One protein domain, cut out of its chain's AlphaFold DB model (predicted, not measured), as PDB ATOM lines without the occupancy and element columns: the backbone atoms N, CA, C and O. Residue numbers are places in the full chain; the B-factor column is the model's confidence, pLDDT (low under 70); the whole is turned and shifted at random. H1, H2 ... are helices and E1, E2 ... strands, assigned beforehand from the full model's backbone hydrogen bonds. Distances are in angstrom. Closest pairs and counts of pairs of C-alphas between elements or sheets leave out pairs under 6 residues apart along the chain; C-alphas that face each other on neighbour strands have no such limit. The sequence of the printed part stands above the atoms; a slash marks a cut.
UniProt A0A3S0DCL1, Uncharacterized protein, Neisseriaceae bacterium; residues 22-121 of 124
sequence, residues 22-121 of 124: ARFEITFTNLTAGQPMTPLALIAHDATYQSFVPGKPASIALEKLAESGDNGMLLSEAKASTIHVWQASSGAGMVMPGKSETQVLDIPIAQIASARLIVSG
ATOM      1  N   ALA A  22     124.780 146.225 147.318       95.69
ATOM      2  CA  ALA A  22     123.586 145.880 146.569       95.69
ATOM      3  C   ALA A  22     122.770 144.873 147.385       95.69
ATOM      4  O   ALA A  22     123.294 143.832 147.790       95.69
ATOM      5  N   ARG A  23     121.493 145.186 147.607       95.94
ATOM      6  CA  ARG A  23     120.558 144.341 148.349       95.94
ATOM      7  C   ARG A  23     119.705 143.512 147.396       95.94
ATOM      8  O   ARG A  23     119.078 144.061 146.492       95.94
ATOM      9  N   PHE A  24     119.641 142.211 147.643       95.94
ATOM     10  CA  PHE A  24     118.820 141.248 146.921       95.94
ATOM     11  C   PHE A  24     117.799 140.622 147.865       95.94
ATOM     12  O   PHE A  24     118.129 140.228 148.983       95.94
ATOM     13  N   GLU A  25     116.567 140.484 147.386       96.56
ATOM     14  CA  GLU A  25     115.534 139.683 148.035       96.56
ATOM     15  C   GLU A  25     115.413 138.356 147.292       96.56
ATOM     16  O   GLU A  25     115.083 138.315 146.105       96.56
ATOM     17  N   ILE A  26     115.719 137.263 147.984       95.56
ATOM     18  CA  ILE A  26     115.689 135.912 147.435       95.56
ATOM     19  C   ILE A  26     114.475 135.196 148.007       95.56
ATOM     20  O   ILE A  26     114.451 134.871 149.192       95.56
ATOM     21  N   THR A  27     113.480 134.929 147.163       97.00
ATOM     22  CA  THR A  27     112.317 134.116 147.534       97.00
ATOM     23  C   THR A  27     112.508 132.683 147.066       97.00
ATOM     24  O   THR A  27     112.638 132.413 145.873       97.00
ATOM     25  N   PHE A  28     112.478 131.753 148.013       96.25
ATOM     26  CA  PHE A  28     112.401 130.326 147.748       96.25
ATOM     27  C   PHE A  28     110.965 129.845 147.936       96.25
ATOM     28  O   PHE A  28     110.326 130.196 148.925       96.25
ATOM     29  N   THR A  29     110.478 128.994 147.032       96.56
ATOM     30  CA  THR A  29     109.177 128.323 147.148       96.56
ATOM     31  C   THR A  29     109.377 126.817 147.138       96.56
ATOM     32  O   THR A  29     109.935 126.268 146.189       96.56
ATOM     33  N   ASN A  30     108.873 126.137 148.167       96.69
ATOM     34  CA  ASN A  30     108.874 124.685 148.200       96.69
ATOM     35  C   ASN A  30     107.756 124.139 147.297       96.69
ATOM     36  O   ASN A  30     106.575 124.235 147.630       96.69
ATOM     37  N   LEU A  31     108.134 123.552 146.160       96.62
ATOM     38  CA  LEU A  31     107.213 122.945 145.191       96.62
ATOM     39  C   LEU A  31     107.079 121.421 145.340       96.62
ATOM     40  O   LEU A  31     106.476 120.776 144.481       96.62
ATOM     41  N   THR A  32     107.649 120.820 146.385       94.94
ATOM     42  CA  THR A  32     107.561 119.371 146.588       94.94
ATOM     43  C   THR A  32     106.138 118.943 146.960       94.94
ATOM     44  O   THR A  32     105.325 119.712 147.482       94.94
ATOM     45  N   ALA A  33     105.831 117.669 146.709       90.81
ATOM     46  CA  ALA A  33     104.556 117.062 147.064       90.81
ATOM     47  C   ALA A  33     104.643 116.412 148.452       90.81
ATOM     48  O   ALA A  33     104.859 115.210 148.578       90.81
ATOM     49  N   GLY A  34     104.471 117.218 149.502       90.94
ATOM     50  CA  GLY A  34     104.315 116.709 150.870       90.94
ATOM     51  C   GLY A  34     105.600 116.582 151.688       90.94
ATOM     52  O   GLY A  34     105.526 116.118 152.820       90.94
ATOM     53  N   GLN A  35     106.747 117.025 151.167       94.62
ATOM     54  CA  GLN A  35     108.029 116.938 151.867       94.62
ATOM     55  C   GLN A  35     108.518 118.328 152.301       94.62
ATOM     56  O   GLN A  35     108.738 119.206 151.460       94.62
ATOM     57  N   PRO A  36     108.626 118.604 153.607       94.75
ATOM     58  CA  PRO A  36     109.180 119.868 154.068       94.75
ATOM     59  C   PRO A  36     110.644 120.035 153.645       94.75
ATOM     60  O   PRO A  36     111.415 119.083 153.676       94.75
ATOM     61  N   MET A  37     111.037 121.259 153.296       96.44
ATOM     62  CA  MET A  37     112.437 121.605 153.046       96.44
ATOM     63  C   MET A  37     113.049 122.169 154.324       96.44
ATOM     64  O   MET A  37     112.439 123.014 154.979       96.44
ATOM     65  N   THR A  38     114.246 121.725 154.687       96.75
ATOM     66  CA  THR A  38     114.990 122.245 155.846       96.75
ATOM     67  C   THR A  38     115.346 123.723 155.660       96.75
ATOM     68  O   THR A  38     115.260 124.232 154.538       96.75
ATOM     69  N   PRO A  39     115.786 124.429 156.723       96.25
ATOM     70  CA  PRO A  39     116.328 125.772 156.563       96.25
ATOM     71  C   PRO A  39     117.412 125.808 155.482       96.25
ATOM     72  O   PRO A  39     118.365 125.022 155.498       96.25
ATOM     73  N   LEU A  40     117.258 126.721 154.527       96.06
ATOM     74  CA  LEU A  40     118.165 126.827 153.389       96.06
ATOM     75  C   LEU A  40     119.476 127.484 153.815       96.06
ATOM     76  O   LEU A  40     119.466 128.500 154.498       96.06
ATOM     77  N   ALA A  41     120.605 126.949 153.372       97.38
ATOM     78  CA  ALA A  41     121.872 127.661 153.383       97.38
ATOM     79  C   ALA A  41     121.942 128.565 152.149       97.38
ATOM     80  O   ALA A  41     121.863 128.062 151.029       97.38
ATOM     81  N   LEU A  42     122.108 129.872 152.345       97.75
ATOM     82  CA  LEU A  42     122.356 130.844 151.283       97.75
ATOM     83  C   LEU A  42     123.789 131.348 151.414       97.75
ATOM     84  O   LEU A  42     124.177 131.812 152.484       97.75
ATOM     85  N   ILE A  43     124.578 131.258 150.343       98.00
ATOM     86  CA  ILE A  43     125.991 131.660 150.340       98.00
ATOM     87  C   ILE A  43     126.262 132.513 149.098       98.00
ATOM     88  O   ILE A  43     126.143 132.023 147.977       98.00
ATOM     89  N   ALA A  44     126.634 133.776 149.302       97.69
ATOM     90  CA  ALA A  44     127.103 134.700 148.274       97.69
ATOM     91  C   ALA A  44     128.625 134.658 148.184       97.69
ATOM     92  O   ALA A  44     129.313 134.915 149.179       97.69
ATOM     93  N   HIS A  45     129.148 134.346 147.004       97.81
ATOM     94  CA  HIS A  45     130.563 134.049 146.835       97.81
ATOM     95  C   HIS A  45     131.077 134.331 145.416       97.81
ATOM     96  O   HIS A  45     130.298 134.569 144.491       97.81
ATOM     97  N   ASP A  46     132.396 134.288 145.238       97.69
ATOM     98  CA  ASP A  46     133.053 134.379 143.932       97.69
ATOM     99  C   ASP A  46     133.164 133.009 143.226       97.69
ATOM    100  O   ASP A  46     132.730 131.977 143.725       97.69
ATOM    101  N   ALA A  47     133.774 132.948 142.041       96.81
ATOM    102  CA  ALA A  47     133.934 131.683 141.312       96.81
ATOM    103  C   ALA A  47     134.898 130.664 141.965       96.81
ATOM    104  O   ALA A  47     134.931 129.508 141.536       96.81
ATOM    105  N   THR A  48     135.691 131.082 142.953       97.00
ATOM    106  CA  THR A  48     136.713 130.264 143.619       97.00
ATOM    107  C   THR A  48     136.089 129.368 144.680       97.00
ATOM    108  O   THR A  48     136.446 128.193 144.779       97.00
ATOM    109  N   TYR A  49     135.141 129.896 145.460       97.38
ATOM    110  CA  TYR A  49     134.447 129.107 146.477       97.38
ATOM    111  C   TYR A  49     133.466 128.112 145.845       97.38
ATOM    112  O   TYR A  49     132.692 128.448 144.948       97.38
ATOM    113  N   GLN A  50     133.484 126.869 146.332       95.56
ATOM    114  CA  GLN A  50     132.588 125.798 145.902       95.56
ATOM    115  C   GLN A  50     132.183 124.978 147.128       95.56
ATOM    116  O   GLN A  50     133.037 124.385 147.781       95.56
ATOM    117  N   SER A  51     130.884 124.912 147.433       94.00
ATOM    118  CA  SER A  51     130.366 124.034 148.497       94.00
ATOM    119  C   SER A  51     130.175 122.587 148.035       94.00
ATOM    120  O   SER A  51     130.022 121.686 148.854       94.00
ATOM    121  N   PHE A  52     130.120 122.367 146.720       94.06
ATOM    122  CA  PHE A  52     129.899 121.077 146.081       94.06
ATOM    123  C   PHE A  52     130.568 121.060 144.707       94.06
ATOM    124  O   PHE A  52     130.515 122.049 143.975       94.06
ATOM    125  N   VAL A  53     131.154 119.916 144.342       93.69
ATOM    126  CA  VAL A  53     131.755 119.687 143.025       93.69
ATOM    127  C   VAL A  53     131.209 118.379 142.452       93.69
ATOM    128  O   VAL A  53     131.415 117.326 143.064       93.69
ATOM    129  N   PRO A  54     130.547 118.396 141.280       93.25
ATOM    130  CA  PRO A  54     130.046 117.179 140.654       93.25
ATOM    131  C   PRO A  54     131.142 116.120 140.480       93.25
ATOM    132  O   PRO A  54     132.247 116.411 140.021       93.25
ATOM    133  N   GLY A  55     130.828 114.877 140.847       96.19
ATOM    134  CA  GLY A  55     131.761 113.750 140.754       96.19
ATOM    135  C   GLY A  55     132.830 113.698 141.852       96.19
ATOM    136  O   GLY A  55     133.696 112.823 141.803       96.19
ATOM    137  N   LYS A  56     132.790 114.594 142.845       96.62
ATOM    138  CA  LYS A  56     133.595 114.490 144.068       96.62
ATOM    139  C   LYS A  56     132.732 114.032 145.251       96.62
ATOM    140  O   LYS A  56     131.532 114.306 145.256       96.62
ATOM    141  N   PRO A  57     133.325 113.345 146.243       96.88
ATOM    142  CA  PRO A  57     132.649 113.085 147.510       96.88
ATOM    143  C   PRO A  57     132.167 114.387 148.162       96.88
ATOM    144  O   PRO A  57     132.828 115.422 148.036       96.88
ATOM    145  N   ALA A  58     131.034 114.322 148.861       96.19
ATOM    146  CA  ALA A  58     130.553 115.429 149.680       96.19
ATOM    147  C   ALA A  58     131.539 115.721 150.825       96.19
ATOM    148  O   ALA A  58     132.209 114.815 151.324       96.19
ATOM    149  N   SER A  59     131.633 116.986 151.243       97.06
ATOM    150  CA  SER A  59     132.289 117.315 152.511       97.06
ATOM    151  C   SER A  59     131.428 116.837 153.682       97.06
ATOM    152  O   SER A  59     130.217 116.673 153.536       97.06
ATOM    153  N   ILE A  60     132.033 116.694 154.864       97.69
ATOM    154  CA  ILE A  60     131.309 116.351 156.103       97.69
ATOM    155  C   ILE A  60     130.185 117.364 156.370       97.69
ATOM    156  O   ILE A  60     129.082 116.999 156.772       97.69
ATOM    157  N   ALA A  61     130.435 118.648 156.105       97.50
ATOM    158  CA  ALA A  61     129.433 119.690 156.270       97.50
ATOM    159  C   ALA A  61     128.238 119.533 155.319       97.50
ATOM    160  O   ALA A  61     127.097 119.768 155.720       97.50
ATOM    161  N   LEU A  62     128.490 119.128 154.071       96.94
ATOM    162  CA  LEU A  62     127.438 118.896 153.087       96.94
ATOM    163  C   LEU A  62     126.669 117.599 153.367       96.94
ATOM    164  O   LEU A  62     125.453 117.588 153.212       96.94
ATOM    165  N   GLU A  63     127.348 116.542 153.817       96.94
ATOM    166  CA  GLU A  63     126.724 115.303 154.303       96.94
ATOM    167  C   GLU A  63     125.776 115.600 155.465       96.94
ATOM    168  O   GLU A  63     124.599 115.249 155.414       96.94
ATOM    169  N   LYS A  64     126.234 116.366 156.462       97.44
ATOM    170  CA  LYS A  64     125.397 116.750 157.601       97.44
ATOM    171  C   LYS A  64     124.137 117.500 157.165       97.44
ATOM    172  O   LYS A  64     123.047 117.185 157.647       97.44
ATOM    173  N   LEU A  65     124.266 118.446 156.233       97.25
ATOM    174  CA  LEU A  65     123.110 119.125 155.652       97.25
ATOM    175  C   LEU A  65     122.187 118.134 154.932       97.25
ATOM    176  O   LEU A  65     120.983 118.175 155.149       97.25
ATOM    177  N   ALA A  66     122.740 117.251 154.101       96.19
ATOM    178  CA  ALA A  66     121.982 116.327 153.264       96.19
ATOM    179  C   ALA A  66     121.285 115.193 154.035       96.19
ATOM    180  O   ALA A  66     120.300 114.662 153.533       96.19
ATOM    181  N   GLU A  67     121.786 114.814 155.213       95.69
ATOM    182  CA  GLU A  67     121.250 113.695 156.000       95.69
ATOM    183  C   GLU A  67     120.440 114.132 157.224       95.69
ATOM    184  O   GLU A  67     119.523 113.432 157.650       95.69
ATOM    185  N   SER A  68     120.780 115.280 157.815       94.94
ATOM    186  CA  SER A  68     120.149 115.761 159.053       94.94
ATOM    187  C   SER A  68     119.463 117.115 158.914       94.94
ATOM    188  O   SER A  68     118.782 117.555 159.839       94.94
ATOM    189  N   GLY A  69     119.640 117.798 157.781       96.25
ATOM    190  CA  GLY A  69     119.077 119.125 157.559       96.25
ATOM    191  C   GLY A  69     119.808 120.269 158.255       96.25
ATOM    192  O   GLY A  69     119.398 121.421 158.113       96.25
ATOM    193  N   ASP A  70     120.868 119.979 159.011       96.69
ATOM    194  CA  ASP A  70     121.654 120.982 159.725       96.69
ATOM    195  C   ASP A  70     122.707 121.611 158.802       96.69
ATOM    196  O   ASP A  70     123.711 120.991 158.447       96.69
ATOM    197  N   ASN A  71     122.491 122.878 158.437       97.62
ATOM    198  CA  ASN A  71     123.410 123.660 157.611       97.62
ATOM    199  C   ASN A  71     124.502 124.399 158.410       97.62
ATOM    200  O   ASN A  71     125.348 125.064 157.806       97.62
ATOM    201  N   GLY A  72     124.518 124.305 159.743       98.00
ATOM    202  CA  GLY A  72     125.378 125.127 160.592       98.00
ATOM    203  C   GLY A  72     126.867 124.921 160.317       98.00
ATOM    204  O   GLY A  72     127.630 125.887 160.261       98.00
ATOM    205  N   MET A  73     127.281 123.673 160.072       98.12
ATOM    206  CA  MET A  73     128.670 123.359 159.725       98.12
ATOM    207  C   MET A  73     129.057 123.956 158.366       98.12
ATOM    208  O   MET A  73     130.095 124.605 158.265       98.12
ATOM    209  N   LEU A  74     128.189 123.823 157.356       98.19
ATOM    210  CA  LEU A  74     128.433 124.352 156.012       98.19
ATOM    211  C   LEU A  74     128.551 125.879 156.025       98.19
ATOM    212  O   LEU A  74     129.455 126.448 155.416       98.19
ATOM    213  N   LEU A  75     127.661 126.551 156.756       98.31
ATOM    214  CA  LEU A  75     127.696 128.003 156.901       98.31
ATOM    215  C   LEU A  75     128.925 128.475 157.684       98.31
ATOM    216  O   LEU A  75     129.457 129.539 157.378       98.31
ATOM    217  N   SER A  76     129.387 127.706 158.673       98.31
ATOM    218  CA  SER A  76     130.627 128.001 159.399       98.31
ATOM    219  C   SER A  76     131.849 127.917 158.476       98.31
ATOM    220  O   SER A  76     132.646 128.853 158.424       98.31
ATOM    221  N   GLU A  77     131.955 126.848 157.677       97.56
ATOM    222  CA  GLU A  77     133.018 126.686 156.675       97.56
ATOM    223  C   GLU A  77     132.990 127.803 155.623       97.56
ATOM    224  O   GLU A  77     134.033 128.363 155.282       97.56
ATOM    225  N   ALA A  78     131.800 128.184 155.145       97.94
ATOM    226  CA  ALA A  78     131.636 129.292 154.209       97.94
ATOM    227  C   ALA A  78     132.138 130.618 154.802       97.94
ATOM    228  O   ALA A  78     132.947 131.305 154.183       97.94
ATOM    229  N   LYS A  79     131.721 130.958 156.031       97.50
ATOM    230  CA  LYS A  79     132.146 132.191 156.720       97.50
ATOM    231  C   LYS A  79     133.649 132.230 157.001       97.50
ATOM    232  O   LYS A  79     134.208 133.317 157.093       97.50
ATOM    233  N   ALA A  80     134.307 131.077 157.131       97.62
ATOM    234  CA  ALA A  80     135.759 131.009 157.281       97.62
ATOM    235  C   ALA A  80     136.509 131.377 155.983       97.62
ATOM    236  O   ALA A  80     137.666 131.792 156.042       97.62
ATOM    237  N   SER A  81     135.862 131.289 154.815       96.44
ATOM    238  CA  SER A  81     136.423 131.670 153.511       96.44
ATOM    239  C   SER A  81     136.205 133.161 153.204       96.44
ATOM    240  O   SER A  81     135.639 133.533 152.180       96.44
ATOM    241  N   THR A  82     136.659 134.039 154.101       93.69
ATOM    242  CA  THR A  82     136.338 135.484 154.103       93.69
ATOM    243  C   THR A  82     136.743 136.256 152.842       93.69
ATOM    244  O   THR A  82     136.195 137.322 152.577       93.69
ATOM    245  N   ILE A  83     137.699 135.744 152.063       95.00
ATOM    246  CA  ILE A  83     138.131 136.358 150.796       95.00
ATOM    247  C   ILE A  83     137.117 136.082 149.678       95.00
ATOM    248  O   ILE A  83     136.883 136.938 148.826       95.00
ATOM    249  N   HIS A  84     136.523 134.890 149.683       96.81
ATOM    250  CA  HIS A  84     135.726 134.370 148.574       96.81
ATOM    251  C   HIS A  84     134.228 134.351 148.874       96.81
ATOM    252  O   HIS A  84     133.432 134.269 147.946       96.81
ATOM    253  N   VAL A  85     133.837 134.435 150.148       97.50
ATOM    254  CA  VAL A  85     132.450 134.449 150.617       97.50
ATOM    255  C   VAL A  85     132.160 135.792 151.276       97.50
ATOM    256  O   VAL A  85     132.761 136.136 152.292       97.50
ATOM    257  N   TRP A  86     131.207 136.541 150.721       95.50
ATOM    258  CA  TRP A  86     130.828 137.862 151.239       95.50
ATOM    259  C   TRP A  86     129.663 137.792 152.219       95.50
ATOM    260  O   TRP A  86     129.581 138.594 153.145       95.50
ATOM    261  N   GLN A  87     128.774 136.816 152.043       95.94
ATOM    262  CA  GLN A  87     127.685 136.575 152.975       95.94
ATOM    263  C   GLN A  87     127.301 135.102 152.971       95.94
ATOM    264  O   GLN A  87     127.257 134.456 151.929       95.94
ATOM    265  N   ALA A  88     126.990 134.578 154.150       97.31
ATOM    266  CA  ALA A  88     126.421 133.251 154.312       97.31
ATOM    267  C   ALA A  88     125.381 133.294 155.430       97.31
ATOM    268  O   ALA A  88     125.683 133.775 156.528       97.31
ATOM    269  N   SER A  89     124.173 132.805 155.182       96.88
ATOM    270  CA  SER A  89     123.063 132.821 156.137       96.88
ATOM    271  C   SER A  89     122.223 131.551 156.048       96.88
ATOM    272  O   SER A  89     122.233 130.841 155.045       96.88
ATOM    273  N   SER A  90     121.514 131.264 157.136       97.44
ATOM    274  CA  SER A  90     120.477 130.239 157.156       97.44
ATOM    275  C   SER A  90     119.121 130.898 156.938       97.44
ATOM    276  O   SER A  90     118.890 131.997 157.443       97.44
ATOM    277  N   GLY A  91     118.211 130.186 156.279       95.19
ATOM    278  CA  GLY A  91     116.781 130.448 156.365       95.19
ATOM    279  C   GLY A  91     116.295 130.392 157.816       95.19
ATOM    280  O   GLY A  91     116.906 129.751 158.677       95.19
ATOM    281  N   ALA A  92     115.191 131.081 158.073       91.44
ATOM    282  CA  ALA A  92     114.519 131.222 159.353       91.44
ATOM    283  C   ALA A  92     113.935 129.902 159.869       91.44
ATOM    284  O   ALA A  92     113.729 129.754 161.073       91.44
ATOM    285  N   GLY A  93     113.652 128.942 158.986       92.38
ATOM    286  CA  GLY A  93     113.057 127.681 159.394       92.38
ATOM    287  C   GLY A  93     112.787 126.726 158.244       92.38
ATOM    288  O   GLY A  93     113.245 126.900 157.121       92.38
ATOM    289  N   MET A  94     112.034 125.682 158.565       95.50
ATOM    290  CA  MET A  94     111.557 124.712 157.591       95.50
ATOM    291  C   MET A  94     110.515 125.352 156.663       95.50
ATOM    292  O   MET A  94     109.575 126.002 157.126       95.50
ATOM    293  N   VAL A  95     110.640 125.121 155.359       96.81
ATOM    294  CA  VAL A  95     109.694 125.600 154.349       96.81
ATOM    295  C   VAL A  95     108.744 124.464 153.981       96.81
ATOM    296  O   VAL A  95     109.119 123.499 153.313       96.81
ATOM    297  N   MET A  96     107.493 124.567 154.424       96.56
ATOM    298  CA  MET A  96     106.461 123.558 154.153       96.56
ATOM    299  C   MET A  96     106.080 123.505 152.660       96.56
ATOM    300  O   MET A  96     106.204 124.520 151.970       96.56
ATOM    301  N   PRO A  97     105.553 122.373 152.157       97.12
ATOM    302  CA  PRO A  97     105.058 122.258 150.783       97.12
ATOM    303  C   PRO A  97     104.092 123.385 150.394       97.12
ATOM    304  O   PRO A  97     103.166 123.721 151.139       97.12
ATOM    305  N   GLY A  98     104.315 123.987 149.227       96.81
ATOM    306  CA  GLY A  98     103.544 125.116 148.702       96.81
ATOM    307  C   GLY A  98     103.753 126.439 149.446       96.81
ATOM    308  O   GLY A  98     103.042 127.407 149.169       96.81
ATOM    309  N   LYS A  99     104.677 126.501 150.414       97.19
ATOM    310  CA  LYS A  99     105.044 127.734 151.120       97.19
ATOM    311  C   LYS A  99     106.335 128.314 150.571       97.19
ATOM    312  O   LYS A  99     107.121 127.628 149.915       97.19
ATOM    313  N   SER A 100     106.523 129.592 150.865       96.94
ATOM    314  CA  SER A 100     107.701 130.347 150.472       96.94
ATOM    315  C   SER A 100     108.353 130.991 151.679       96.94
ATOM    316  O   SER A 100     107.689 131.293 152.670       96.94
ATOM    317  N   GLU A 101     109.641 131.249 151.544       96.31
ATOM    318  CA  GLU A 101     110.432 132.046 152.464       96.31
ATOM    319  C   GLU A 101     111.237 133.070 151.662       96.31
ATOM    320  O   GLU A 101     111.699 132.764 150.561       96.31
ATOM    321  N   THR A 102     111.409 134.275 152.208       96.38
ATOM    322  CA  THR A 102     112.261 135.312 151.617       96.38
ATOM    323  C   THR A 102     113.430 135.619 152.540       96.38
ATOM    324  O   THR A 102     113.241 135.847 153.733       96.38
ATOM    325  N   GLN A 103     114.628 135.665 151.965       94.81
ATOM    326  CA  GLN A 103     115.862 136.049 152.637       94.81
ATOM    327  C   GLN A 103     116.489 137.262 151.952       94.81
ATOM    328  O   GLN A 103     116.373 137.436 150.739       94.81
ATOM    329  N   VAL A 104     117.156 138.096 152.747       94.62
ATOM    330  CA  VAL A 104     117.855 139.288 152.261       94.62
ATOM    331  C   VAL A 104     119.348 139.005 152.186       94.62
ATOM    332  O   VAL A 104     119.943 138.483 153.131       94.62
ATOM    333  N   LEU A 105     119.945 139.381 151.060       94.00
ATOM    334  CA  LEU A 105     121.358 139.210 150.773       94.00
ATOM    335  C   LEU A 105     121.962 140.559 150.365       94.00
ATOM    336  O   LEU A 105     121.522 141.167 149.395       94.00
ATOM    337  N   ASP A 106     122.969 141.011 151.096       94.31
ATOM    338  CA  ASP A 106     123.726 142.230 150.848       94.31
ATOM    339  C   ASP A 106     125.107 141.853 150.290       94.31
ATOM    340  O   ASP A 106     125.917 141.201 150.950       94.31
ATOM    341  N   ILE A 107     125.385 142.268 149.055       95.06
ATOM    342  CA  ILE A 107     126.657 142.012 148.365       95.06
ATOM    343  C   ILE A 107     127.363 143.351 148.134       95.06
ATOM    344  O   ILE A 107     126.721 144.276 147.634       95.06
ATOM    345  N   PRO A 108     128.668 143.495 148.426       93.88
ATOM    346  CA  PRO A 108     129.401 144.717 148.099       93.88
ATOM    347  C   PRO A 108     129.263 145.070 146.613       93.88
ATOM    348  O   PRO A 108     129.486 144.213 145.755       93.88
ATOM    349  N   ILE A 109     128.949 146.328 146.280       94.81
ATOM    350  CA  ILE A 109     128.711 146.740 144.881       94.81
ATOM    351  C   ILE A 109     129.913 146.467 143.968       94.81
ATOM    352  O   ILE A 109     129.742 146.212 142.783       94.81
ATOM    353  N   ALA A 110     131.128 146.466 144.522       94.00
ATOM    354  CA  ALA A 110     132.350 146.153 143.789       94.00
ATOM    355  C   ALA A 110     132.420 144.686 143.321       94.00
ATOM    356  O   ALA A 110     133.185 144.371 142.415       94.00
ATOM    357  N   GLN A 111     131.633 143.794 143.930       94.44
ATOM    358  CA  GLN A 111     131.674 142.347 143.713       94.44
ATOM    359  C   GLN A 111     130.470 141.813 142.921       94.44
ATOM    360  O   GLN A 111     130.463 140.656 142.513       94.44
ATOM    361  N   ILE A 112     129.450 142.633 142.643       94.44
ATOM    362  CA  ILE A 112     128.204 142.160 142.006       94.44
ATOM    363  C   ILE A 112     128.421 141.556 140.614       94.44
ATOM    364  O   ILE A 112     127.688 140.657 140.216       94.44
ATOM    365  N   ALA A 113     129.434 142.020 139.875       94.88
ATOM    366  CA  ALA A 113     129.725 141.540 138.524       94.88
ATOM    367  C   ALA A 113     130.270 140.100 138.502       94.88
ATOM    368  O   ALA A 113     130.141 139.407 137.493       94.88
ATOM    369  N   SER A 114     130.880 139.651 139.599       94.31
ATOM    370  CA  SER A 114     131.438 138.305 139.769       94.31
ATOM    371  C   SER A 114     130.621 137.447 140.734       94.31
ATOM    372  O   SER A 114     130.993 136.296 140.982       94.31
ATOM    373  N   ALA A 115     129.525 137.986 141.272       96.25
ATOM    374  CA  ALA A 115     128.790 137.345 142.339       96.25
ATOM    375  C   ALA A 115     128.055 136.084 141.890       96.25
ATOM    376  O   ALA A 115     127.410 136.034 140.842       96.25
ATOM    377  N   ARG A 116     128.139 135.059 142.734       97.19
ATOM    378  CA  ARG A 116     127.429 133.790 142.609       97.19
ATOM    379  C   ARG A 116     126.663 133.515 143.892       97.19
ATOM    380  O   ARG A 116     127.072 133.939 144.973       97.19
ATOM    381  N   LEU A 117     125.551 132.805 143.752       96.75
ATOM    382  CA  LEU A 117     124.708 132.380 144.861       96.75
ATOM    383  C   LEU A 117     124.610 130.855 144.864       96.75
ATOM    384  O   LEU A 117     124.216 130.254 143.864       96.75
ATOM    385  N   ILE A 118     124.916 130.252 146.007       97.25
ATOM    386  CA  ILE A 118     124.585 128.863 146.322       97.25
ATOM    387  C   ILE A 118     123.376 128.864 147.257       97.25
ATOM    388  O   ILE A 118     123.359 129.595 148.249       97.25
ATOM    389  N   VAL A 119     122.387 128.023 146.942       96.19
ATOM    390  CA  VAL A 119     121.231 127.732 147.799       96.19
ATOM    391  C   VAL A 119     121.162 126.223 148.009       96.19
ATOM    392  O   VAL A 119     120.998 125.481 147.041       96.19
ATOM    393  N   SER A 120     121.278 125.773 149.258       96.19
ATOM    394  CA  SER A 120     121.298 124.345 149.604       96.19
ATOM    395  C   SER A 120     120.316 124.036 150.727       96.19
ATOM    396  O   SER A 120     120.277 124.736 151.731       96.19
ATOM    397  N   GLY A 121     119.555 122.957 150.591       94.81
ATOM    398  CA  GLY A 121     118.648 122.456 151.619       94.81
ATOM    399  C   GLY A 121     118.364 120.977 151.397       94.81
ATOM    400  O   GLY A 121     118.590 120.457 150.304       94.81
TER     401      GLY A 121
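Overview. This is residues 22 to 121 of the 124 residues of an uncharacterized protein of Neisseriaceae bacterium (UniProt A0A3S0DCL1). A small antiparallel sheet, E3 - E2 - E5, lies in the middle; the two-stranded ribbon E1 - E4 lies partly face to face with it as a loose sandwich, and the helical hairpin H1 and H2 packs through H2 on its other face. H1 is farther out, after the long unnamed stretch 46 to 59. The printed part has 100 residues, with named elements in the order E1 E2 H1 H2 E3 E4 E5, of mixed class. It is compact, with a radius of gyration of the C-alphas of 13.7 A and spans of 41 by 31 by 21 A.

Along the chain. The larger sheet has E3, residues 85 to 90, E2, residues 41 to 45, and E5, residues 116 to 120, which ends at C-alpha 120 (121.298, 124.345, 149.604). E1, residues 22 to 29, begins at C-alpha 22 (123.586, 145.880, 146.569) and is 22.7 A long; E4, residues 100 to 108, is 26.1 A long. H1 is residues 60 to 68 and H2 residues 72 to 80.

Arrangement. Inner strand E2 pairs with E5 through N 43 and O 118, 2.9 A, and with E3 through N 44 and O 87, 2.8 A. E1 and E4 are antiparallel, with N 24 and O 105 2.8 A apart. In the sandwich, two sheets face to face, the best planes stand 37 degrees apart; the closest C-alphas of E3 and E4 are those of Trp 86 and Ile 107, 6.5 A. H2 is on the larger sheet, over E3 and E2, at a height of 8.4 A. The hairpin helices H1 and H2 touch, closest at the C-alphas of Ala 61 and Leu 74, 4.8 A, at a shallow tilt of 28 degrees, opposite ways. Every O i to N i+4 pair is within hydrogen-bond range in H1 and H2.

Size, cuts and confidence. The C-alphas farthest apart, of Gly 34 and Ala 110, are 41.3 A apart. The printed part has no cut; the links E1 to E2 and E2 to H1 are long. No printed residue is under 70 in pLDDT.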